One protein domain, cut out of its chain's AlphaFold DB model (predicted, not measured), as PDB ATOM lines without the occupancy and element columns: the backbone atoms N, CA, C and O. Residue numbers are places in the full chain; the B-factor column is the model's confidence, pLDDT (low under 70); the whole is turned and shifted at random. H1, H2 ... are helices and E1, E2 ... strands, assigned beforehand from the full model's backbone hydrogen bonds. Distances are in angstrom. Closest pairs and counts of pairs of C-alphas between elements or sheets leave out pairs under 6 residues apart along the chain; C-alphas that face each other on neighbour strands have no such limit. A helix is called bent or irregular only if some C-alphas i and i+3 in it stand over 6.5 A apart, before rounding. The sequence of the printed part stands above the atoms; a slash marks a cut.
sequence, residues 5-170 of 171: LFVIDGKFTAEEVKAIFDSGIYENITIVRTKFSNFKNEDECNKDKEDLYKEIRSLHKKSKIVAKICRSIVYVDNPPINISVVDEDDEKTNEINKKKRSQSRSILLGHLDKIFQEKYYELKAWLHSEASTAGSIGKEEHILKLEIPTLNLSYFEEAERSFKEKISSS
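What this domain is: This is residues 5 to 170 of the 171 residues of an uncharacterized protein of Rhizophagus irregularis (strain DAOM 181602 / DAOM 197198 / MUCL 43194) (UniProt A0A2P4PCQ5). A very long helix, H4, makes the longest axis, and a small head packs on it partway along: a three-stranded sheet, E1 E2 E3, with H4 over one face and the shorter helices H1, H2 and H3 gathered at the sheet, clear of H4. Beyond the head, H5 folds back beside the last residues of H4, and H6 slants away, with residues 164 to 170 sticking out. The printed part has 166 residues, with six named helices and three named strands in the order E1 H1 E2 H2 H3 E3 H4 H5 H6; the sheet, in the order E1 E2 E3, is parallel, and the class is mostly helix. The whole is loose, with a radius of gyration of the C-alphas of 20.3 A, and elongated, spanning 68 by 40 by 30 A.

Where its parts are: The sheet holds E1, residues 5 to 8, from C-alpha 5 at (39.787, -14.854, -32.531), E2, residues 29 to 33, 12.5 A long, and E3, residues 73 to 75. H4, residues 88 to 131, runs 64.2 A from C-alpha 88 at (26.979, 14.314, -17.945) to C-alpha 131 at (69.082, -27.169, -43.010). H1 is residues 14 to 22, H2 residues 42 to 59 and 25.8 A long, and H3 residues 63 to 71. H5 is residues 137 to 147, 16.2 A, and H6 residues 153 to 168, 22.8 A.

How they stand to each other: E2 is the inner strand; N 6 and O 30 are 2.9 A apart across E1 and E2, and N 74 and O 31 are 2.8 A apart across E2 and E3, both within hydrogen-bond range. E1, H1, E2 and E2, H2 H3, E3 are strand-helix-strand units, parallel neighbour strands joined through helices, each with a right-handed crossover. H4 is on the sheet, two layers with helix on one face, at a height over the sheet of 9.6 A; the C-alphas of Val 74 and Leu 108 are the closest of E3 and H4, 6.8 A apart. H1, H2 and H3 only graze the sheet. H2 and H3 form a helical hairpin, closest at the C-alphas of Arg 57 and Val 66, 6.1 A, at a shallow tilt of 31 degrees. H1 touches H2 at a steep tilt of 64 degrees, closest at the C-alphas of Val 17 and Ile 56, 6.8 A. H4 and H5, a helical hairpin, only just touch, with 3 pairs of C-alphas within 8 A, the closest those of Ala 131 and Ile 137, 6.2 A. H6 is close to H4 but not clearly touching, with the C-alphas of Gln 117 and Ala 159 closest at 7.2 A, and is apart from H5. Every O i to N i+4 pair is within hydrogen-bond range in H1, H2, H3, H4 and H6; in H5 it is 4 of 7.

The domain as a whole: The two C-alphas farthest apart, those of Asp 87 and Thr 133, are 70.0 A apart. The printed part has no cut, and the one long link is E3 to H4, residues 76 to 87. The mean pLDDT of the printed part is 78.6; residues 130 to 160 and 168 to 170 are under 70.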
ATOM      1  N   LEU A   5      40.313 -15.394 -33.783       91.44
ATOM      2  CA  LEU A   5      39.787 -14.854 -32.531       91.44
ATOM      3  C   LEU A   5      38.428 -15.487 -32.250       91.44
ATOM      4  O   LEU A   5      37.491 -15.307 -33.025       91.44
ATOM      5  N   PHE A   6      38.319 -16.201 -31.134       89.56
ATOM      6  CA  PHE A   6      37.060 -16.774 -30.672       89.56
ATOM      7  C   PHE A   6      36.578 -15.998 -29.453       89.56
ATOM      8  O   PHE A   6      37.150 -16.108 -28.369       89.56
ATOM      9  N   VAL A   7      35.584 -15.135 -29.659       89.75
ATOM     10  CA  VAL A   7      35.089 -14.205 -28.639       89.75
ATOM     11  C   VAL A   7      33.942 -14.848 -27.882       89.75
ATOM     12  O   VAL A   7      32.986 -15.309 -28.498       89.75
ATOM     13  N   ILE A   8      34.032 -14.844 -26.556       86.62
ATOM     14  CA  ILE A   8      33.019 -15.441 -25.687       86.62
ATOM     15  C   ILE A   8      32.554 -14.403 -24.681       86.62
ATOM     16  O   ILE A   8      33.360 -13.663 -24.105       86.62
ATOM     17  N   ASP A   9      31.250 -14.436 -24.420       82.31
ATOM     18  CA  ASP A   9      30.500 -13.531 -23.554       82.31
ATOM     19  C   ASP A   9      29.824 -14.312 -22.408       82.31
ATOM     20  O   ASP A   9      28.619 -14.259 -22.212       82.31
ATOM     21  N   GLY A  10      30.576 -15.084 -21.634       74.81
ATOM     22  CA  GLY A  10      30.060 -15.844 -20.496       74.81
ATOM     23  C   GLY A  10      30.976 -17.000 -20.118       74.81
ATOM     24  O   GLY A  10      32.104 -17.104 -20.593       74.81
ATOM     25  N   LYS A  11      30.507 -17.894 -19.254       74.69
ATOM     26  CA  LYS A  11      31.265 -19.121 -19.006       74.69
ATOM     27  C   LYS A  11      31.438 -19.879 -20.318       74.69
ATOM     28  O   LYS A  11      30.493 -19.986 -21.093       74.69
ATOM     29  N   PHE A  12      32.648 -20.366 -20.534       76.19
ATOM     30  CA  PHE A  12      32.968 -21.257 -21.637       76.19
ATOM     31  C   PHE A  12      32.134 -22.525 -21.463       76.19
ATOM     32  O   PHE A  12      32.113 -23.101 -20.379       76.19
ATOM     33  N   THR A  13      31.401 -22.919 -22.491       80.94
ATOM     34  CA  THR A  13      30.542 -24.103 -22.429       80.94
ATOM     35  C   THR A  13      31.272 -25.323 -22.975       80.94
ATOM     36  O   THR A  13      32.053 -25.219 -23.921       80.94
ATOM     37  N   ALA A  14      30.972 -26.513 -22.447       78.88
ATOM     38  CA  ALA A  14      31.505 -27.775 -22.969       78.88
ATOM     39  C   ALA A  14      31.284 -27.959 -24.488       78.88
ATOM     40  O   ALA A  14      32.098 -28.588 -25.167       78.88
ATOM     41  N   GLU A  15      30.207 -27.394 -25.036       82.81
ATOM     42  CA  GLU A  15      29.902 -27.408 -26.471       82.81
ATOM     43  C   GLU A  15      30.875 -26.534 -27.274       82.81
ATOM     44  O   GLU A  15      31.421 -26.994 -28.280       82.81
ATOM     45  N   GLU A  16      31.161 -25.314 -26.807       83.38
ATOM     46  CA  GLU A  16      32.174 -24.431 -27.403       83.38
ATOM     47  C   GLU A  16      33.570 -25.053 -27.326       83.38
ATOM     48  O   GLU A  16      34.308 -25.032 -28.314       83.38
ATOM     49  N   VAL A  17      33.910 -25.675 -26.186       78.44
ATOM     50  CA  VAL A  17      35.150 -26.450 -26.029       78.44
ATOM     51  C   VAL A  17      35.240 -27.477 -27.151       78.44
ATOM     52  O   VAL A  17      36.197 -27.484 -27.927       78.44
ATOM     53  N   LYS A  18      34.221 -28.333 -27.260       80.56
ATOM     54  CA  LYS A  18      34.181 -29.428 -28.224       80.56
ATOM     55  C   LYS A  18      34.291 -28.925 -29.663       80.56
ATOM     56  O   LYS A  18      35.066 -29.489 -30.427       80.56
ATOM     57  N   ALA A  19      33.610 -27.836 -30.021       83.62
ATOM     58  CA  ALA A  19      33.685 -27.250 -31.359       83.62
ATOM     59  C   ALA A  19      35.105 -26.772 -31.729       83.62
ATOM     60  O   ALA A  19      35.565 -26.974 -32.858       83.62
ATOM     61  N   ILE A  20      35.840 -26.182 -30.782       81.75
ATOM     62  CA  ILE A  20      37.234 -25.752 -30.993       81.75
ATOM     63  C   ILE A  20      38.156 -26.954 -31.225       81.75
ATOM     64  O   ILE A  20      39.055 -26.895 -32.066       81.75
ATOM     65  N   PHE A  21      37.934 -28.052 -30.503       79.50
ATOM     66  CA  PHE A  21      38.698 -29.281 -30.702       79.50
ATOM     67  C   PHE A  21      38.359 -29.966 -32.029       79.50
ATOM     68  O   PHE A  21      39.271 -30.298 -32.785       79.50
ATOM     69  N   ASP A  22      37.071 -30.131 -32.330       82.62
ATOM     70  CA  ASP A  22      36.581 -30.835 -33.521       82.62
ATOM     71  C   ASP A  22      36.964 -30.108 -34.821       82.62
ATOM     72  O   ASP A  22      37.185 -30.744 -35.850       82.62
ATOM     73  N   SER A  23      37.091 -28.780 -34.781       83.00
ATOM     74  CA  SER A  23      37.502 -27.977 -35.941       83.00
ATOM     75  C   SER A  23      38.997 -28.068 -36.270       83.00
ATOM     76  O   SER A  23      39.409 -27.623 -37.339       83.00
ATOM     77  N   GLY A  24      39.833 -28.605 -35.373       80.50
ATOM     78  CA  GLY A  24      41.283 -28.706 -35.583       80.50
ATOM     79  C   GLY A  24      42.028 -27.363 -35.581       80.50
ATOM     80  O   GLY A  24      43.244 -27.335 -35.754       80.50
ATOM     81  N   ILE A  25      41.339 -26.240 -35.338       82.88
ATOM     82  CA  ILE A  25      41.941 -24.895 -35.351       82.88
ATOM     83  C   ILE A  25      42.623 -24.529 -34.029       82.88
ATOM     84  O   ILE A  25      43.166 -23.431 -33.900       82.88
ATOM     85  N   TYR A  26      42.615 -25.433 -33.044       81.62
ATOM     86  CA  TYR A  26      43.126 -25.206 -31.689       81.62
ATOM     87  C   TYR A  26      44.595 -24.746 -31.645       81.62
ATOM     88  O   TYR A  26      45.041 -24.171 -30.654       81.62
ATOM     89  N   GLU A  27      45.376 -24.975 -32.705       79.44
ATOM     90  CA  GLU A  27      46.770 -24.521 -32.801       79.44
ATOM     91  C   GLU A  27      46.913 -23.025 -33.107       79.44
ATOM     92  O   GLU A  27      47.956 -22.420 -32.826       79.44
ATOM     93  N   ASN A  28      45.865 -22.428 -33.669       85.31
ATOM     94  CA  ASN A  28      45.838 -21.069 -34.194       85.31
ATOM     95  C   ASN A  28      44.671 -20.249 -33.626       85.31
ATOM     96  O   ASN A  28      44.270 -19.264 -34.235       85.31
ATOM     97  N   ILE A  29      44.121 -20.645 -32.476       89.25
ATOM     98  CA  ILE A  29      43.021 -19.935 -31.818       89.25
ATOM     99  C   ILE A  29      43.529 -19.058 -30.672       89.25
ATOM    100  O   ILE A  29      44.412 -19.465 -29.919       89.25
ATOM    101  N   THR A  30      42.945 -17.873 -30.525       91.44
ATOM    102  CA  THR A  30      42.996 -17.042 -29.318       91.44
ATOM    103  C   THR A  30      41.573 -16.890 -28.807       91.44
ATOM    104  O   THR A  30      40.704 -16.377 -29.513       91.44
ATOM    105  N   ILE A  31      41.332 -17.345 -27.582       90.06
ATOM    106  CA  ILE A  31      40.031 -17.235 -26.926       90.06
ATOM    107  C   ILE A  31      39.981 -15.880 -26.232       90.06
ATOM    108  O   ILE A  31      40.730 -15.625 -25.291       90.06
ATOM    109  N   VAL A  32      39.095 -15.006 -26.691       91.06
ATOM    110  CA  VAL A  32      38.914 -13.664 -26.143       91.06
ATOM    111  C   VAL A  32      37.739 -13.695 -25.175       91.06
ATOM    112  O   VAL A  32      36.573 -13.693 -25.573       91.06
ATOM    113  N   ARG A  33      38.051 -13.727 -23.883       88.75
ATOM    114  CA  ARG A  33      37.076 -13.703 -22.798       88.75
ATOM    115  C   ARG A  33      36.689 -12.255 -22.505       88.75
ATOM    116  O   ARG A  33      37.522 -11.468 -22.055       88.75
ATOM    117  N   THR A  34      35.427 -11.897 -22.734       88.25
ATOM    118  CA  THR A  34      34.914 -10.559 -22.409       88.25
ATOM    119  C   THR A  34      33.622 -10.598 -21.592       88.25
ATOM    120  O   THR A  34      33.107 -11.671 -21.260       88.25
ATOM    121  N   LYS A  35      33.152  -9.413 -21.176       81.44
ATOM    122  CA  LYS A  35      32.042  -9.211 -20.225       81.44
ATOM    123  C   LYS A  35      32.231  -9.961 -18.897       81.44
ATOM    124  O   LYS A  35      31.270 -10.395 -18.270       81.44
ATOM    125  N   PHE A  36      33.478 -10.116 -18.460       79.62
ATOM    126  CA  PHE A  36      33.801 -10.671 -17.149       79.62
ATOM    127  C   PHE A  36      33.793  -9.540 -16.112       79.62
ATOM    128  O   PHE A  36      34.646  -8.654 -16.146       79.62
ATOM    129  N   SER A  37      32.808  -9.544 -15.210       71.56
ATOM    130  CA  SER A  37      32.567  -8.458 -14.243       71.56
ATOM    131  C   SER A  37      33.771  -8.172 -13.339       71.56
ATOM    132  O   SER A  37      34.010  -7.024 -12.972       71.56
ATOM    133  N   ASN A  38      34.567  -9.200 -13.043       74.31
ATOM    134  CA  ASN A  38      35.729  -9.124 -12.164       74.31
ATOM    135  C   ASN A  38      37.053  -9.018 -12.939       74.31
ATOM    136  O   ASN A  38      38.090  -9.405 -12.423       74.31
ATOM    137  N   PHE A  39      37.050  -8.482 -14.166       75.69
ATOM    138  CA  PHE A  39      38.249  -8.424 -15.023       75.69
ATOM    139  C   PHE A  39      39.452  -7.716 -14.388       75.69
ATOM    140  O   PHE A  39      40.594  -8.090 -14.622       75.69
ATOM    141  N   LYS A  40      39.204  -6.702 -13.555       74.44
ATOM    142  CA  LYS A  40      40.270  -5.996 -12.830       74.44
ATOM    143  C   LYS A  40      40.840  -6.791 -11.653       74.44
ATOM    144  O   LYS A  40      41.852  -6.384 -11.097       74.44
ATOM    145  N   ASN A  41      40.174  -7.869 -11.247       83.38
ATOM    146  CA  ASN A  41      40.633  -8.754 -10.195       83.38
ATOM    147  C   ASN A  41      41.383  -9.927 -10.837       83.38
ATOM    148  O   ASN A  41      40.792 -10.808 -11.467       83.38
ATOM    149  N   GLU A  42      42.702  -9.909 -10.684       82.88
ATOM    150  CA  GLU A  42      43.585 -10.932 -11.233       82.88
ATOM    151  C   GLU A  42      43.316 -12.317 -10.627       82.88
ATOM    152  O   GLU A  42      43.311 -13.303 -11.362       82.88
ATOM    153  N   ASP A  43      42.998 -12.400  -9.330       87.31
ATOM    154  CA  ASP A  43      42.682 -13.667  -8.662       87.31
ATOM    155  C   ASP A  43      41.418 -14.303  -9.241       87.31
ATOM    156  O   ASP A  43      41.373 -15.509  -9.473       87.31
ATOM    157  N   GLU A  44      40.392 -13.498  -9.516       86.69
ATOM    158  CA  GLU A  44      39.153 -13.973 -10.136       86.69
ATOM    159  C   GLU A  44      39.384 -14.420 -11.583       86.69
ATOM    160  O   GLU A  44      38.876 -15.464 -11.991       86.69
ATOM    161  N   CYS A  45      40.208 -13.690 -12.343       82.81
ATOM    162  CA  CYS A  45      40.625 -14.125 -13.678       82.81
ATOM    163  C   CYS A  45      41.402 -15.449 -13.628       82.81
ATOM    164  O   CYS A  45      41.212 -16.313 -14.480       82.81
ATOM    165  N   ASN A  46      42.283 -15.624 -12.641       85.31
ATOM    166  CA  ASN A  46      43.074 -16.841 -12.494       85.31
ATOM    167  C   ASN A  46      42.213 -18.032 -12.059       85.31
ATOM    168  O   ASN A  46      42.385 -19.119 -12.601       85.31
ATOM    169  N   LYS A  47      41.239 -17.834 -11.162       87.75
ATOM    170  CA  LYS A  47      40.254 -18.872 -10.818       87.75
ATOM    171  C   LYS A  47      39.451 -19.315 -12.039       87.75
ATOM    172  O   LYS A  47      39.335 -20.514 -12.271       87.75
ATOM    173  N   ASP A  48      38.961 -18.367 -12.840       84.81
ATOM    174  CA  ASP A  48      38.228 -18.673 -14.074       84.81
ATOM    175  C   ASP A  48      39.110 -19.476 -15.047       84.81
ATOM    176  O   ASP A  48      38.687 -20.524 -15.528       84.81
ATOM    177  N   LYS A  49      40.381 -19.089 -15.245       84.31
ATOM    178  CA  LYS A  49      41.342 -19.874 -16.048       84.31
ATOM    179  C   LYS A  49      41.536 -21.299 -15.529       84.31
ATOM    180  O   LYS A  49      41.586 -22.228 -16.332       84.31
ATOM    181  N   GLU A  50      41.674 -21.480 -14.219       86.06
ATOM    182  CA  GLU A  50      41.859 -22.803 -13.612       86.06
ATOM    183  C   GLU A  50      40.615 -23.683 -13.759       86.06
ATOM    184  O   GLU A  50      40.723 -24.885 -14.009       86.06
ATOM    185  N   ASP A  51      39.423 -23.105 -13.646       84.56
ATOM    186  CA  ASP A  51      38.177 -23.841 -13.854       84.56
ATOM    187  C   ASP A  51      38.008 -24.247 -15.323       84.56
ATOM    188  O   ASP A  51      37.716 -25.414 -15.602       84.56
ATOM    189  N   LEU A  52      38.336 -23.352 -16.262       81.19
ATOM    190  CA  LEU A  52      38.408 -23.673 -17.691       81.19
ATOM    191  C   LEU A  52      39.422 -24.778 -17.975       81.19
ATOM    192  O   LEU A  52      39.140 -25.713 -18.726       81.19
ATOM    193  N   TYR A  53      40.594 -24.713 -17.344       84.00
ATOM    194  CA  TYR A  53      41.617 -25.741 -17.472       84.00
ATOM    195  C   TYR A  53      41.095 -27.112 -17.020       84.00
ATOM    196  O   TYR A  53      41.290 -28.106 -17.725       84.00
ATOM    197  N   LYS A  54      40.398 -27.186 -15.878       84.31
ATOM    198  CA  LYS A  54      39.797 -28.437 -15.380       84.31
ATOM    199  C   LYS A  54      38.738 -28.974 -16.339       84.31
ATOM    200  O   LYS A  54      38.753 -30.170 -16.631       84.31
ATOM    201  N   GLU A  55      37.858 -28.114 -16.846       80.94
ATOM    202  CA  GLU A  55      36.792 -28.510 -17.769       80.94
ATOM    203  C   GLU A  55      37.372 -29.050 -19.081       80.94
ATOM    204  O   GLU A  55      37.094 -30.189 -19.467       80.94
ATOM    205  N   ILE A  56      38.286 -28.304 -19.702       80.56
ATOM    206  CA  ILE A  56      38.972 -28.713 -20.930       80.56
ATOM    207  C   ILE A  56      39.746 -30.023 -20.719       80.56
ATOM    208  O   ILE A  56      39.705 -30.915 -21.568       80.56
ATOM    209  N   ARG A  57      40.428 -30.182 -19.579       83.44
ATOM    210  CA  ARG A  57      41.160 -31.412 -19.240       83.44
ATOM    211  C   ARG A  57      40.232 -32.610 -19.047       83.44
ATOM    212  O   ARG A  57      40.626 -33.732 -19.366       83.44
ATOM    213  N   SER A  58      39.026 -32.388 -18.525       81.81
ATOM    214  CA  SER A  58      38.021 -33.442 -18.358       81.81
ATOM    215  C   SER A  58      37.507 -33.954 -19.708       81.81
ATOM    216  O   SER A  58      37.333 -35.160 -19.884       81.81
ATOM    217  N   LEU A  59      37.366 -33.052 -20.686       76.56
ATOM    218  CA  LEU A  59      36.904 -33.357 -22.039       76.56
ATOM    219  C   LEU A  59      38.023 -33.917 -22.927       76.56
ATOM    220  O   LEU A  59      37.769 -34.754 -23.792       76.56
ATOM    221  N   HIS A  60      39.272 -33.494 -22.708       73.75
ATOM    222  CA  HIS A  60      40.391 -33.836 -23.577       73.75
ATOM    223  C   HIS A  60      41.628 -34.312 -22.798       73.75
ATOM    224  O   HIS A  60      42.338 -33.547 -22.149       73.75
ATOM    225  N   LYS A  61      41.966 -35.603 -22.931       72.44
ATOM    226  CA  LYS A  61      43.076 -36.240 -22.188       72.44
ATOM    227  C   LYS A  61      44.482 -35.825 -22.660       72.44
ATOM    228  O   LYS A  61      45.463 -36.068 -21.959       72.44
ATOM    229  N   LYS A  62      44.618 -35.219 -23.849       72.38
ATOM    230  CA  LYS A  62      45.927 -34.822 -24.408       72.38
ATOM    231  C   LYS A  62      46.450 -33.536 -23.755       72.38
ATOM    232  O   LYS A  62      46.138 -32.440 -24.212       72.38
ATOM    233  N   SER A  63      47.326 -33.689 -22.760       71.06
ATOM    234  CA  SER A  63      47.915 -32.595 -21.961       71.06
ATOM    235  C   SER A  63      48.490 -31.427 -22.788       71.06
ATOM    236  O   SER A  63      48.250 -30.266 -22.464       71.06
ATOM    237  N   LYS A  64      49.177 -31.704 -23.910       77.38
ATOM    238  CA  LYS A  64      49.795 -30.655 -24.749       77.38
ATOM    239  C   LYS A  64      48.766 -29.707 -25.380       77.38
ATOM    240  O   LYS A  64      49.015 -28.508 -25.457       77.38
ATOM    241  N   ILE A  65      47.618 -30.231 -25.816       77.62
ATOM    242  CA  ILE A  65      46.576 -29.418 -26.462       77.62
ATOM    243  C   ILE A  65      45.844 -28.580 -25.414       77.62
ATOM    244  O   ILE A  65      45.673 -27.380 -25.605       77.62
ATOM    245  N   VAL A  66      45.508 -29.196 -24.275       78.12
ATOM    246  CA  VAL A  66      44.901 -28.513 -23.121       78.12
ATOM    247  C   VAL A  66      45.755 -27.314 -22.704       78.12
ATOM    248  O   VAL A  66      45.250 -26.198 -22.608       78.12
ATOM    249  N   ALA A  67      47.065 -27.517 -22.534       79.44
ATOM    250  CA  ALA A  67      47.989 -26.449 -22.167       79.44
ATOM    251  C   ALA A  67      48.052 -25.327 -23.219       79.44
ATOM    252  O   ALA A  67      48.142 -24.157 -22.853       79.44
ATOM    253  N   LYS A  68      47.995 -25.662 -24.516       79.50
ATOM    254  CA  LYS A  68      48.044 -24.672 -25.603       79.50
ATOM    255  C   LYS A  68      46.789 -23.799 -25.629       79.50
ATOM    256  O   LYS A  68      46.917 -22.582 -25.700       79.50
ATOM    257  N   ILE A  69      45.611 -24.406 -25.485       81.94
ATOM    258  CA  ILE A  69      44.336 -23.677 -25.418       81.94
ATOM    259  C   ILE A  69      44.295 -22.776 -24.184       81.94
ATOM    260  O   ILE A  69      43.969 -21.604 -24.290       81.94
ATOM    261  N   CYS A  70      44.693 -23.275 -23.012       81.12
ATOM    262  CA  CYS A  70      44.646 -22.460 -21.794       81.12
ATOM    263  C   CYS A  70      45.612 -21.265 -21.857       81.12
ATOM    264  O   CYS A  70      45.312 -20.193 -21.336       81.12
ATOM    265  N   ARG A  71      46.749 -21.416 -22.549       84.12
ATOM    266  CA  ARG A  71      47.686 -20.314 -22.822       84.12
ATOM    267  C   ARG A  71      47.159 -19.315 -23.848       84.12
ATOM    268  O   ARG A  71      47.681 -18.206 -23.876       84.12
ATOM    269  N   SER A  72      46.167 -19.675 -24.661       86.50
ATOM    270  CA  SER A  72      45.589 -18.794 -25.679       86.50
ATOM    271  C   SER A  72      44.351 -18.024 -25.211       86.50
ATOM    272  O   SER A  72      43.750 -17.297 -26.004       86.50
ATOM    273  N   ILE A  73      43.974 -18.150 -23.931       88.00
ATOM    274  CA  ILE A  73      42.888 -17.375 -23.328       88.00
ATOM    275  C   ILE A  73      43.409 -15.995 -22.921       88.00
ATOM    276  O   ILE A  73      44.318 -15.864 -22.096       88.00
ATOM    277  N   VAL A  74      42.781 -14.953 -23.460       90.75
ATOM    278  CA  VAL A  74      43.028 -13.553 -23.118       90.75
ATOM    279  C   VAL A  74      41.747 -12.917 -22.600       90.75
ATOM    280  O   VAL A  74      40.680 -13.049 -23.195       90.75
ATOM    281  N   TYR A  75      41.853 -12.220 -21.475       89.94
ATOM    282  CA  TYR A  75      40.732 -11.528 -20.860       89.94
ATOM    283  C   TYR A  75      40.782 -10.057 -21.277       89.94
ATOM    284  O   TYR A  75      41.846  -9.438 -21.225       89.94
ATOM    285  N   VAL A  76      39.646  -9.504 -21.700       90.88
ATOM    286  CA  VAL A  76      39.526  -8.101 -22.121       90.88
ATOM    287  C   VAL A  76      38.176  -7.503 -21.714       90.88
ATOM    288  O   VAL A  76      37.131  -8.149 -21.815       90.88
ATOM    289  N   ASP A  77      38.171  -6.231 -21.319       89.75
ATOM    290  CA  ASP A  77      36.955  -5.454 -21.051       89.75
ATOM    291  C   ASP A  77      36.627  -4.569 -22.265       89.75
ATOM    292  O   ASP A  77      37.318  -3.581 -22.537       89.75
ATOM    293  N   ASN A  78      35.606  -4.948 -23.040       89.31
ATOM    294  CA  ASN A  78      35.245  -4.283 -24.294       89.31
ATOM    295  C   ASN A  78      33.833  -3.660 -24.240       89.31
ATOM    296  O   ASN A  78      32.948  -4.075 -24.995       89.31
ATOM    297  N   PRO A  79      33.591  -2.677 -23.352       90.25
ATOM    298  CA  PRO A  79      32.266  -2.095 -23.159       90.25
ATOM    299  C   PRO A  79      31.804  -1.279 -24.385       90.25
ATOM    300  O   PRO A  79      32.626  -0.888 -25.229       90.25
ATOM    301  N   PRO A  80      30.493  -0.998 -24.513       90.00
ATOM    302  CA  PRO A  80      29.974  -0.113 -25.554       90.00
ATOM    303  C   PRO A  80      30.480   1.327 -25.360       90.00
ATOM    304  O   PRO A  80      30.559   1.816 -24.239       90.00
ATOM    305  N   ILE A  81      30.830   2.007 -26.455       87.81
ATOM    306  CA  ILE A  81      31.370   3.390 -26.450       87.81
ATOM    307  C   ILE A  81      30.442   4.434 -27.074       87.81
ATOM    308  O   ILE A  81      30.774   5.613 -27.078       87.81
ATOM    309  N   ASN A  82      29.318   3.983 -27.626       87.50
ATOM    310  CA  ASN A  82      28.301   4.825 -28.243       87.50
ATOM    311  C   ASN A  82      26.989   4.643 -27.473       87.50
ATOM    312  O   ASN A  82      25.973   4.275 -28.061       87.50
ATOM    313  N   ILE A  83      27.034   4.782 -26.144       88.69
ATOM    314  CA  ILE A  83      25.800   4.799 -25.349       88.69
ATOM    315  C   ILE A  83      25.111   6.154 -25.551       88.69
ATOM    316  O   ILE A  83      25.788   7.155 -25.810       88.69
ATOM    317  N   SER A  84      23.779   6.171 -25.479       91.69
ATOM    318  CA  SER A  84      22.993   7.408 -25.551       91.69
ATOM    319  C   SER A  84      23.428   8.358 -24.441       91.69
ATOM    320  O   SER A  84      23.591   7.910 -23.315       91.69
ATOM    321  N   VAL A  85      23.599   9.640 -24.762       90.94
ATOM    322  CA  VAL A  85      23.979  10.670 -23.788       90.94
ATOM    323  C   VAL A  85      22.737  11.470 -23.433       90.94
ATOM    324  O   VAL A  85      22.214  12.200 -24.274       90.94
ATOM    325  N   VAL A  86      22.235  11.274 -22.217       94.06
ATOM    326  CA  VAL A  86      21.111  12.025 -21.645       94.06
ATOM    327  C   VAL A  86      21.625  13.047 -20.632       94.06
ATOM    328  O   VAL A  86      21.078  14.147 -20.549       94.06
ATOM    329  N   ASP A  87      22.697  12.712 -19.916       92.62
ATOM    330  CA  ASP A  87      23.331  13.566 -18.916       92.62
ATOM    331  C   ASP A  87      24.873  13.512 -18.963       92.62
ATOM    332  O   ASP A  87      25.489  12.833 -19.790       92.62
ATOM    333  N   GLU A  88      25.516  14.274 -18.072       92.75
ATOM    334  CA  GLU A  88      26.979  14.314 -17.945       92.75
ATOM    335  C   GLU A  88      27.585  12.972 -17.500       92.75
ATOM    336  O   GLU A  88      28.768  12.712 -17.743       92.75
ATOM    337  N   ASP A  89      26.821  12.114 -16.825       92.44
ATOM    338  CA  ASP A  89      27.318  10.828 -16.341       92.44
ATOM    339  C   ASP A  89      27.389   9.802 -17.481       92.44
ATOM    340  O   ASP A  89      28.342   9.012 -17.540       92.44
ATOM    341  N   ASP A  90      26.481   9.873 -18.456       91.06
ATOM    342  CA  ASP A  90      26.575   9.116 -19.708       91.06
ATOM    343  C   ASP A  90      27.815   9.515 -20.529       91.06
ATOM    344  O   ASP A  90      28.529   8.656 -21.067       91.06
ATOM    345  N   GLU A  91      28.126  10.815 -20.601       91.44
ATOM    346  CA  GLU A  91      29.325  11.310 -21.286       91.44
ATOM    347  C   GLU A  91      30.602  10.771 -20.622       91.44
ATOM    348  O   GLU A  91      31.441  10.150 -21.291       91.44
ATOM    349  N   LYS A  92      30.707  10.892 -19.290       93.25
ATOM    350  CA  LYS A  92      31.815  10.316 -18.505       93.25
ATOM    351  C   LYS A  92      31.921   8.806 -18.713       93.25
ATOM    352  O   LYS A  92      33.025   8.269 -18.847       93.25
ATOM    353  N   THR A  93      30.792   8.105 -18.771       92.69
ATOM    354  CA  THR A  93      30.760   6.658 -19.001       92.69
ATOM    355  C   THR A  93      31.336   6.298 -20.371       92.69
ATOM    356  O   THR A  93      32.178   5.398 -20.465       92.69
ATOM    357  N   ASN A  94      30.975   7.029 -21.429       92.19
ATOM    358  CA  ASN A  94      31.559   6.845 -22.759       92.19
ATOM    359  C   ASN A  94      33.078   7.086 -22.764       92.19
ATOM    360  O   ASN A  94      33.823   6.308 -23.371       92.19
ATOM    361  N   GLU A  95      33.572   8.112 -22.067       94.00
ATOM    362  CA  GLU A  95      35.014   8.359 -21.935       94.00
ATOM    363  C   GLU A  95      35.749   7.223 -21.213       94.00
ATOM    364  O   GLU A  95      36.803   6.760 -21.667       94.00
ATOM    365  N   ILE A  96      35.187   6.736 -20.104       92.56
ATOM    366  CA  ILE A  96      35.730   5.600 -19.352       92.56
ATOM    367  C   ILE A  96      35.762   4.350 -20.239       92.56
ATOM    368  O   ILE A  96      36.778   3.650 -20.288       92.56
ATOM    369  N   ASN A  97      34.694   4.089 -20.990       93.44
ATOM    370  CA  ASN A  97      34.604   2.940 -21.886       93.44
ATOM    371  C   ASN A  97      35.622   3.020 -23.031       93.44
ATOM    372  O   ASN A  97      36.249   2.008 -23.355       93.44
ATOM    373  N   LYS A  98      35.884   4.210 -23.590       93.88
ATOM    374  CA  LYS A  98      36.960   4.413 -24.579       93.88
ATOM    375  C   LYS A  98      38.331   4.046 -24.002       93.88
ATOM    376  O   LYS A  98      39.088   3.316 -24.646       93.88
ATOM    377  N   LYS A  99      38.634   4.485 -22.773       93.31
ATOM    378  CA  LYS A  99      39.891   4.143 -22.078       93.31
ATOM    379  C   LYS A  99      40.013   2.633 -21.848       93.31
ATOM    380  O   LYS A  99      41.047   2.054 -22.181       93.31
ATOM    381  N   LYS A 100      38.946   1.985 -21.372       91.69
ATOM    382  CA  LYS A 100      38.891   0.523 -21.186       91.69
ATOM    383  C   LYS A 100      39.149  -0.239 -22.488       91.69
ATOM    384  O   LYS A 100      39.997  -1.125 -22.515       91.69
ATOM    385  N   ARG A 101      38.498   0.145 -23.594       92.38
ATOM    386  CA  ARG A 101      38.731  -0.482 -24.910       92.38
ATOM    387  C   ARG A 101      40.166  -0.304 -25.396       92.38
ATOM    388  O   ARG A 101      40.719  -1.230 -25.983       92.38
ATOM    389  N   SER A 102      40.774   0.858 -25.153       94.25
ATOM    390  CA  SER A 102      42.178   1.105 -25.503       94.25
ATOM    391  C   SER A 102      43.127   0.172 -24.739       94.25
ATOM    392  O   SER A 102      43.989  -0.469 -25.341       94.25
ATOM    393  N   GLN A 103      42.907   0.002 -23.432       92.19
ATOM    394  CA  GLN A 103      43.666  -0.946 -22.606       92.19
ATOM    395  C   GLN A 103      43.479  -2.390 -23.088       92.19
ATOM    396  O   GLN A 103      44.458  -3.093 -23.327       92.19
ATOM    397  N   SER A 104      42.236  -2.804 -23.320       92.12
ATOM    398  CA  SER A 104      41.895  -4.118 -23.871       92.12
ATOM    399  C   SER A 104      42.555  -4.390 -25.221       92.12
ATOM    400  O   SER A 104      43.051  -5.489 -25.458       92.12
ATOM    401  N   ARG A 105      42.620  -3.380 -26.099       94.06
ATOM    402  CA  ARG A 105      43.334  -3.472 -27.375       94.06
ATOM    403  C   ARG A 105      44.826  -3.710 -27.158       94.06
ATOM    404  O   ARG A 105      45.384  -4.573 -27.823       94.06
ATOM    405  N   SER A 106      45.455  -2.975 -26.241       94.62
ATOM    406  CA  SER A 106      46.875  -3.153 -25.914       94.62
ATOM    407  C   SER A 106      47.167  -4.567 -25.397       94.62
ATOM    408  O   SER A 106      48.083  -5.225 -25.882       94.62
ATOM    409  N   ILE A 107      46.325  -5.079 -24.490       92.19
ATOM    410  CA  ILE A 107      46.438  -6.442 -23.945       92.19
ATOM    411  C   ILE A 107      46.327  -7.491 -25.057       92.19
ATOM    412  O   ILE A 107      47.169  -8.383 -25.149       92.19
ATOM    413  N   LEU A 108      45.307  -7.379 -25.916       93.19
ATOM    414  CA  LEU A 108      45.096  -8.324 -27.011       93.19
ATOM    415  C   LEU A 108      46.252  -8.293 -28.019       93.19
ATOM    416  O   LEU A 108      46.739  -9.351 -28.408       93.19
ATOM    417  N   LEU A 109      46.706  -7.104 -28.423       93.50
ATOM    418  CA  LEU A 109      47.819  -6.963 -29.363       93.50
ATOM    419  C   LEU A 109      49.119  -7.521 -28.779       93.50
ATOM    420  O   LEU A 109      49.755  -8.338 -29.430       93.50
ATOM    421  N   GLY A 110      49.457  -7.185 -27.531       92.56
ATOM    422  CA  GLY A 110      50.650  -7.726 -26.876       92.56
ATOM    423  C   GLY A 110      50.615  -9.252 -26.732       92.56
ATOM    424  O   GLY A 110      51.639  -9.922 -26.876       92.56
ATOM    425  N   HIS A 111      49.433  -9.828 -26.498       91.06
ATOM    426  CA  HIS A 111      49.253 -11.279 -26.478       91.06
ATOM    427  C   HIS A 111      49.477 -11.910 -27.861       91.06
ATOM    428  O   HIS A 111      50.200 -12.901 -27.976       91.06
ATOM    429  N   LEU A 112      48.881 -11.335 -28.909       89.94
ATOM    430  CA  LEU A 112      49.034 -11.812 -30.285       89.94
ATOM    431  C   LEU A 112      50.486 -11.704 -30.758       89.94
ATOM    432  O   LEU A 112      51.010 -12.665 -31.313       89.94
ATOM    433  N   ASP A 113      51.148 -10.588 -30.473       88.69
ATOM    434  CA  ASP A 113      52.560 -10.360 -30.772       88.69
ATOM    435  C   ASP A 113      53.440 -11.460 -30.173       88.69
ATOM    436  O   ASP A 113      54.247 -12.074 -30.874       88.69
ATOM    437  N   LYS A 114      53.222 -11.797 -28.896       87.25
ATOM    438  CA  LYS A 114      53.935 -12.894 -28.234       87.25
ATOM    439  C   LYS A 114      53.690 -14.242 -28.918       87.25
ATOM    440  O   LYS A 114      54.640 -14.993 -29.128       87.25
ATOM    441  N   ILE A 115      52.445 -14.543 -29.296       85.50
ATOM    442  CA  ILE A 115      52.112 -15.774 -30.031       85.50
ATOM    443  C   ILE A 115      52.851 -15.818 -31.373       85.50
ATOM    444  O   ILE A 115      53.424 -16.850 -31.724       85.50
ATOM    445  N   PHE A 116      52.848 -14.720 -32.131       83.56
ATOM    446  CA  PHE A 116      53.526 -14.665 -33.424       83.56
ATOM    447  C   PHE A 116      55.043 -14.812 -33.283       83.56
ATOM    448  O   PHE A 116      55.646 -15.543 -34.067       83.56
ATOM    449  N   GLN A 117      55.652 -14.200 -32.262       83.31
ATOM    450  CA  GLN A 117      57.071 -14.395 -31.949       83.31
ATOM    451  C   GLN A 117      57.393 -15.854 -31.616       83.31
ATOM    452  O   GLN A 117      58.337 -16.411 -32.173       83.31
ATOM    453  N   GLU A 118      56.616 -16.491 -30.731       82.31
ATOM    454  CA  GLU A 118      56.817 -17.897 -30.355       82.31
ATOM    455  C   GLU A 118      56.762 -18.808 -31.590       82.31
ATOM    456  O   GLU A 118      57.682 -19.594 -31.815       82.31
ATOM    457  N   LYS A 119      55.750 -18.637 -32.450       80.00
ATOM    458  CA  LYS A 119      55.623 -19.422 -33.687       80.00
ATOM    459  C   LYS A 119      56.743 -19.146 -34.688       80.00
ATOM    460  O   LYS A 119      57.213 -20.072 -35.343       80.00
ATOM    461  N   TYR A 120      57.185 -17.895 -34.808       82.75
ATOM    462  CA  TYR A 120      58.329 -17.549 -35.648       82.75
ATOM    463  C   TYR A 120      59.599 -18.274 -35.186       82.75
ATOM    464  O   TYR A 120      60.311 -18.849 -36.009       82.75
ATOM    465  N   TYR A 121      59.863 -18.312 -33.875       81.19
ATOM    466  CA  TYR A 121      61.010 -19.043 -33.337       81.19
ATOM    467  C   TYR A 121      60.889 -20.558 -33.523       81.19
ATOM    468  O   TYR A 121      61.889 -21.191 -33.853       81.19
ATOM    469  N   GLU A 122      59.694 -21.137 -33.361       81.69
ATOM    470  CA  GLU A 122      59.446 -22.560 -33.641       81.69
ATOM    471  C   GLU A 122      59.753 -22.904 -35.107       81.69
ATOM    472  O   GLU A 122      60.508 -23.840 -35.373       81.69
ATOM    473  N   LEU A 123      59.242 -22.107 -36.053       81.81
ATOM    474  CA  LEU A 123      59.507 -22.269 -37.486       81.81
ATOM    475  C   LEU A 123      60.994 -22.127 -37.812       81.81
ATOM    476  O   LEU A 123      61.558 -22.950 -38.529       81.81
ATOM    477  N   LYS A 124      61.652 -21.103 -37.259       79.31
ATOM    478  CA  LYS A 124      63.078 -20.858 -37.493       79.31
ATOM    479  C   LYS A 124      63.946 -21.989 -36.938       79.31
ATOM    480  O   LYS A 124      64.877 -22.427 -37.608       79.31
ATOM    481  N   ALA A 125      63.640 -22.487 -35.741       80.56
ATOM    482  CA  ALA A 125      64.341 -23.623 -35.147       80.56
ATOM    483  C   ALA A 125      64.167 -24.901 -35.982       80.56
ATOM    484  O   ALA A 125      65.142 -25.615 -36.213       80.56
ATOM    485  N   TRP A 126      62.950 -25.155 -36.473       79.19
ATOM    486  CA  TRP A 126      62.660 -26.281 -37.358       79.19
ATOM    487  C   TRP A 126      63.467 -26.195 -38.662       79.19
ATOM    488  O   TRP A 126      64.223 -27.119 -38.963       79.19
ATOM    489  N   LEU A 127      63.444 -25.050 -39.352       80.19
ATOM    490  CA  LEU A 127      64.249 -24.833 -40.560       80.19
ATOM    491  C   LEU A 127      65.752 -25.004 -40.312       80.19
ATOM    492  O   LEU A 127      66.435 -25.629 -41.113       80.19
ATOM    493  N   HIS A 128      66.289 -24.503 -39.194       77.69
ATOM    494  CA  HIS A 128      67.704 -24.706 -38.857       77.69
ATOM    495  C   HIS A 128      68.054 -26.179 -38.607       77.69
ATOM    496  O   HIS A 128      69.156 -26.616 -38.957       77.69
ATOM    497  N   SER A 129      67.136 -26.943 -38.009       75.19
ATOM    498  CA  SER A 129      67.324 -28.379 -37.799       75.19
ATOM    499  C   SER A 129      67.310 -29.165 -39.116       75.19
ATOM    500  O   SER A 129      68.138 -30.056 -39.290       75.19
ATOM    501  N   GLU A 130      66.468 -28.774 -40.079       65.38
ATOM    502  CA  GLU A 130      66.390 -29.413 -41.401       65.38
ATOM    503  C   GLU A 130      67.498 -28.954 -42.361       65.38
ATOM    504  O   GLU A 130      68.019 -29.750 -43.146       65.38
ATOM    505  N   ALA A 131      67.953 -27.706 -42.249       55.62
ATOM    506  CA  ALA A 131      69.082 -27.169 -43.010       55.62
ATOM    507  C   ALA A 131      70.423 -27.840 -42.661       55.62
ATOM    508  O   ALA A 131      71.357 -27.815 -43.464       55.62
ATOM    509  N   SER A 132      70.521 -28.478 -41.489       52.06
ATOM    510  CA  SER A 132      71.663 -29.341 -41.151       52.06
ATOM    511  C   SER A 132      71.622 -30.690 -41.887       52.06
ATOM    512  O   SER A 132      72.619 -31.408 -41.894       52.06
ATOM    513  N   THR A 133      70.501 -31.022 -42.539       52.38
ATOM    514  CA  THR A 133      70.312 -32.234 -43.354       52.38
ATOM    515  C   THR A 133      70.147 -31.968 -44.858       52.38
ATOM    516  O   THR A 133      70.375 -32.881 -45.648       52.38
ATOM    517  N   ALA A 134      69.841 -30.739 -45.291       50.56
ATOM    518  CA  ALA A 134      69.807 -30.360 -46.707       50.56
ATOM    519  C   ALA A 134      70.155 -28.873 -46.915       50.56
ATOM    520  O   ALA A 134      69.532 -27.982 -46.345       50.56
ATOM    521  N   GLY A 135      71.151 -28.580 -47.756       51.72
ATOM    522  CA  GLY A 135      71.564 -27.207 -48.053       51.72
ATOM    523  C   GLY A 135      70.555 -26.464 -48.934       51.72
ATOM    524  O   GLY A 135      70.599 -26.609 -50.154       51.72
ATOM    525  N   SER A 136      69.659 -25.654 -48.354       54.34
ATOM    526  CA  SER A 136      68.822 -24.685 -49.103       54.34
ATOM    527  C   SER A 136      68.276 -23.493 -48.291       54.34
ATOM    528  O   SER A 136      67.286 -22.885 -48.677       54.34
ATOM    529  N   ILE A 137      69.013 -23.031 -47.274       53.78
ATOM    530  CA  ILE A 137      68.625 -21.942 -46.342       53.78
ATOM    531  C   ILE A 137      68.086 -20.661 -47.029       53.78
ATOM    532  O   ILE A 137      67.198 -19.991 -46.509       53.78
ATOM    533  N   GLY A 138      68.593 -20.301 -48.216       52.94
ATOM    534  CA  GLY A 138      68.263 -19.028 -48.874       52.94
ATOM    535  C   GLY A 138      66.851 -18.921 -49.468       52.94
ATOM    536  O   GLY A 138      66.373 -17.809 -49.681       52.94
ATOM    537  N   LYS A 139      66.169 -20.041 -49.752       52.25
ATOM    538  CA  LYS A 139      64.809 -20.021 -50.329       52.25
ATOM    539  C   LYS A 139      63.725 -20.003 -49.251       52.25
ATOM    540  O   LYS A 139      62.697 -19.358 -49.450       52.25
ATOM    541  N   GLU A 140      63.963 -20.640 -48.104       52.28
ATOM    542  CA  GLU A 140      62.972 -20.734 -47.024       52.28
ATOM    543  C   GLU A 140      62.815 -19.427 -46.219       52.28
ATOM    544  O   GLU A 140      61.694 -19.060 -45.862       52.28
ATOM    545  N   GLU A 141      63.888 -18.650 -46.005       54.31
ATOM    546  CA  GLU A 141      63.799 -17.341 -45.320       54.31
ATOM    547  C   GLU A 141      62.914 -16.329 -46.070       54.31
ATOM    548  O   GLU A 141      62.243 -15.493 -45.457       54.31
ATOM    549  N   HIS A 142      62.881 -16.413 -47.402       50.59
ATOM    550  CA  HIS A 142      62.058 -15.543 -48.238       50.59
ATOM    551  C   HIS A 142      60.564 -15.909 -48.161       50.59
ATOM    552  O   HIS A 142      59.710 -15.029 -48.273       50.59
ATOM    553  N   ILE A 143      60.239 -17.186 -47.920       54.50
ATOM    554  CA  ILE A 143      58.862 -17.675 -47.742       54.50
ATOM    555  C   ILE A 143      58.307 -17.236 -46.381       54.50
ATOM    556  O   ILE A 143      57.178 -16.753 -46.312       54.50
ATOM    557  N   LEU A 144      59.114 -17.276 -45.315       53.94
ATOM    558  CA  LEU A 144      58.708 -16.786 -43.987       53.94
ATOM    559  C   LEU A 144      58.320 -15.299 -43.990       53.94
ATOM    560  O   LEU A 144      57.328 -14.915 -43.367       53.94
ATOM    561  N   LYS A 145      59.073 -14.467 -44.723       55.25
ATOM    562  CA  LYS A 145      58.768 -13.035 -44.899       55.25
ATOM    563  C   LYS A 145      57.486 -12.797 -45.706       55.25
ATOM    564  O   LYS A 145      56.819 -11.790 -45.499       55.25
ATOM    565  N   LEU A 146      57.133 -13.719 -46.606       51.59
ATOM    566  CA  LEU A 146      55.911 -13.662 -47.415       51.59
ATOM    567  C   LEU A 146      54.672 -14.177 -46.665       51.59
ATOM    568  O   LEU A 146      53.580 -13.664 -46.886       51.59
ATOM    569  N   GLU A 147      54.810 -15.164 -45.776       50.19
ATOM    570  CA  GLU A 147      53.680 -15.752 -45.036       50.19
ATOM    571  C   GLU A 147      53.298 -15.001 -43.753       50.19
ATOM    572  O   GLU A 147      52.214 -15.235 -43.196       50.19
ATOM    573  N   ILE A 148      54.156 -14.092 -43.286       53.84
ATOM    574  CA  ILE A 148      53.921 -13.218 -42.131       53.84
ATOM    575  C   ILE A 148      54.088 -11.752 -42.592       53.84
ATOM    576  O   ILE A 148      55.038 -11.078 -42.196       53.84
ATOM    577  N   PRO A 149      53.194 -11.223 -43.451       45.47
ATOM    578  CA  PRO A 149      53.414  -9.931 -44.103       45.47
ATOM    579  C   PRO A 149      53.155  -8.728 -43.184       45.47
ATOM    580  O   PRO A 149      53.464  -7.597 -43.545       45.47
ATOM    581  N   THR A 150      52.526  -8.934 -42.023       47.34
ATOM    582  CA  THR A 150      51.945  -7.846 -41.216       47.34
ATOM    583  C   THR A 150      52.823  -7.356 -40.068       47.34
ATOM    584  O   THR A 150      52.450  -6.389 -39.408       47.34
ATOM    585  N   LEU A 151      53.974  -7.983 -39.813       46.00
ATOM    586  CA  LEU A 151      54.934  -7.499 -38.822       46.00
ATOM    587  C   LEU A 151      55.993  -6.647 -39.529       46.00
ATOM    588  O   LEU A 151      56.627  -7.096 -40.482       46.00
ATOM    589  N   ASN A 152      56.143  -5.401 -39.075       52.94
ATOM    590  CA  ASN A 152      57.138  -4.441 -39.555       52.94
ATOM    591  C   ASN A 152      58.521  -5.112 -39.672       52.94
ATOM    592  O   ASN A 152      58.909  -5.871 -38.786       52.94
ATOM    593  N   LEU A 153      59.273  -4.822 -40.739       56.19
ATOM    594  CA  LEU A 153      60.621  -5.355 -40.965       56.19
ATOM    595  C   LEU A 153      61.531  -5.163 -39.736       56.19
ATOM    596  O   LEU A 153      62.288  -6.066 -39.390       56.19
ATOM    597  N   SER A 154      61.370  -4.048 -39.013       59.78
ATOM    598  CA  SER A 154      62.098  -3.770 -37.765       59.78
ATOM    599  C   SER A 154      61.842  -4.810 -36.666       59.78
ATOM    600  O   SER A 154      62.731  -5.135 -35.885       59.78
ATOM    601  N   TYR A 155      60.634  -5.372 -36.616       57.97
ATOM    602  CA  TYR A 155      60.246  -6.394 -35.648       57.97
ATOM    603  C   TYR A 155      60.931  -7.733 -35.937       57.97
ATOM    604  O   TYR A 155      61.347  -8.440 -35.018       57.97
ATOM    605  N   PHE A 156      61.094  -8.071 -37.221       61.31
ATOM    606  CA  PHE A 156      61.872  -9.239 -37.630       61.31
ATOM    607  C   PHE A 156      63.347  -9.085 -37.276       61.31
ATOM    608  O   PHE A 156      63.945 -10.038 -36.783       61.31
ATOM    609  N   GLU A 157      63.919  -7.900 -37.483       67.00
ATOM    610  CA  GLU A 157      65.310  -7.611 -37.127       67.00
ATOM    611  C   GLU A 157      65.553  -7.732 -35.614       67.00
ATOM    612  O   GLU A 157      66.553  -8.319 -35.192       67.00
ATOM    613  N   GLU A 158      64.627  -7.238 -34.784       69.31
ATOM    614  CA  GLU A 158      64.681  -7.392 -33.324       69.31
ATOM    615  C   GLU A 158      64.534  -8.852 -32.883       69.31
ATOM    616  O   GLU A 158      65.345  -9.344 -32.091       69.31
ATOM    617  N   ALA A 159      63.546  -9.573 -33.423       62.75
ATOM    618  CA  ALA A 159      63.353 -10.990 -33.125       62.75
ATOM    619  C   ALA A 159      64.569 -11.825 -33.560       62.75
ATOM    620  O   ALA A 159      65.014 -12.728 -32.851       62.75
ATOM    621  N   GLU A 160      65.160 -11.507 -34.711       68.12
ATOM    622  CA  GLU A 160      66.357 -12.175 -35.204       68.12
ATOM    623  C   GLU A 160      67.583 -11.904 -34.326       68.12
ATOM    624  O   GLU A 160      68.341 -12.839 -34.044       68.12
ATOM    625  N   ARG A 161      67.761 -10.666 -33.852       74.38
ATOM    626  CA  ARG A 161      68.815 -10.315 -32.888       74.38
ATOM    627  C   ARG A 161      68.643 -11.098 -31.584       74.38
ATOM    628  O   ARG A 161      69.583 -11.766 -31.158       74.38
ATOM    629  N   SER A 162      67.429 -11.116 -31.026       72.81
ATOM    630  CA  SER A 162      67.113 -11.850 -29.792       72.81
ATOM    631  C   SER A 162      67.330 -13.365 -29.929       72.81
ATOM    632  O   SER A 162      67.838 -14.015 -29.014       72.81
ATOM    633  N   PHE A 163      66.993 -13.946 -31.084       71.75
ATOM    634  CA  PHE A 163      67.254 -15.361 -31.362       71.75
ATOM    635  C   PHE A 163      68.753 -15.678 -31.409       71.75
ATOM    636  O   PHE A 163      69.192 -16.656 -30.802       71.75
ATOM    637  N   LYS A 164      69.547 -14.846 -32.098       74.50
ATOM    638  CA  LYS A 164      71.009 -15.008 -32.186       74.50
ATOM    639  C   LYS A 164      71.668 -14.914 -30.807       74.50
ATOM    640  O   LYS A 164      72.516 -15.745 -30.491       74.50
ATOM    641  N   GLU A 165      71.233 -13.969 -29.975       75.62
ATOM    642  CA  GLU A 165      71.684 -13.838 -28.584       75.62
ATOM    643  C   GLU A 165      71.373 -15.102 -27.767       75.62
ATOM    644  O   GLU A 165      72.278 -15.668 -27.155       75.62
ATOM    645  N   LYS A 166      70.137 -15.621 -27.828       71.75
ATOM    646  CA  LYS A 166      69.739 -16.846 -27.103       71.75
ATOM    647  C   LYS A 166      70.557 -18.079 -27.488       71.75
ATOM    648  O   LYS A 166      70.894 -18.872 -26.613       71.75
ATOM    649  N   ILE A 167      70.882 -18.253 -28.771       73.06
ATOM    650  CA  ILE A 167      71.733 -19.368 -29.217       73.06
ATOM    651  C   ILE A 167      73.181 -19.168 -28.757       73.06
ATOM    652  O   ILE A 167      73.828 -20.131 -28.347       73.06
ATOM    653  N   SER A 168      73.690 -17.934 -28.796       68.00
ATOM    654  CA  SER A 168      75.061 -17.630 -28.377       68.00
ATOM    655  C   SER A 168      75.280 -17.788 -26.871       68.00
ATOM    656  O   SER A 168      76.392 -18.105 -26.473       68.00
ATOM    657  N   SER A 169      74.255 -17.573 -26.041       63.47
ATOM    658  CA  SER A 169      74.325 -17.765 -24.582       63.47
ATOM    659  C   SER A 169      74.137 -19.217 -24.128       63.47
ATOM    660  O   SER A 169      74.272 -19.500 -22.942       63.47
ATOM    661  N   SER A 170      73.786 -20.129 -25.042       52.84
ATOM    662  CA  SER A 170      73.569 -21.555 -24.754       52.84
ATOM    663  C   SER A 170      74.753 -22.446 -25.176       52.84
ATOM    664  O   SER A 170      74.623 -23.672 -25.140       52.84
TER     665      SER A 170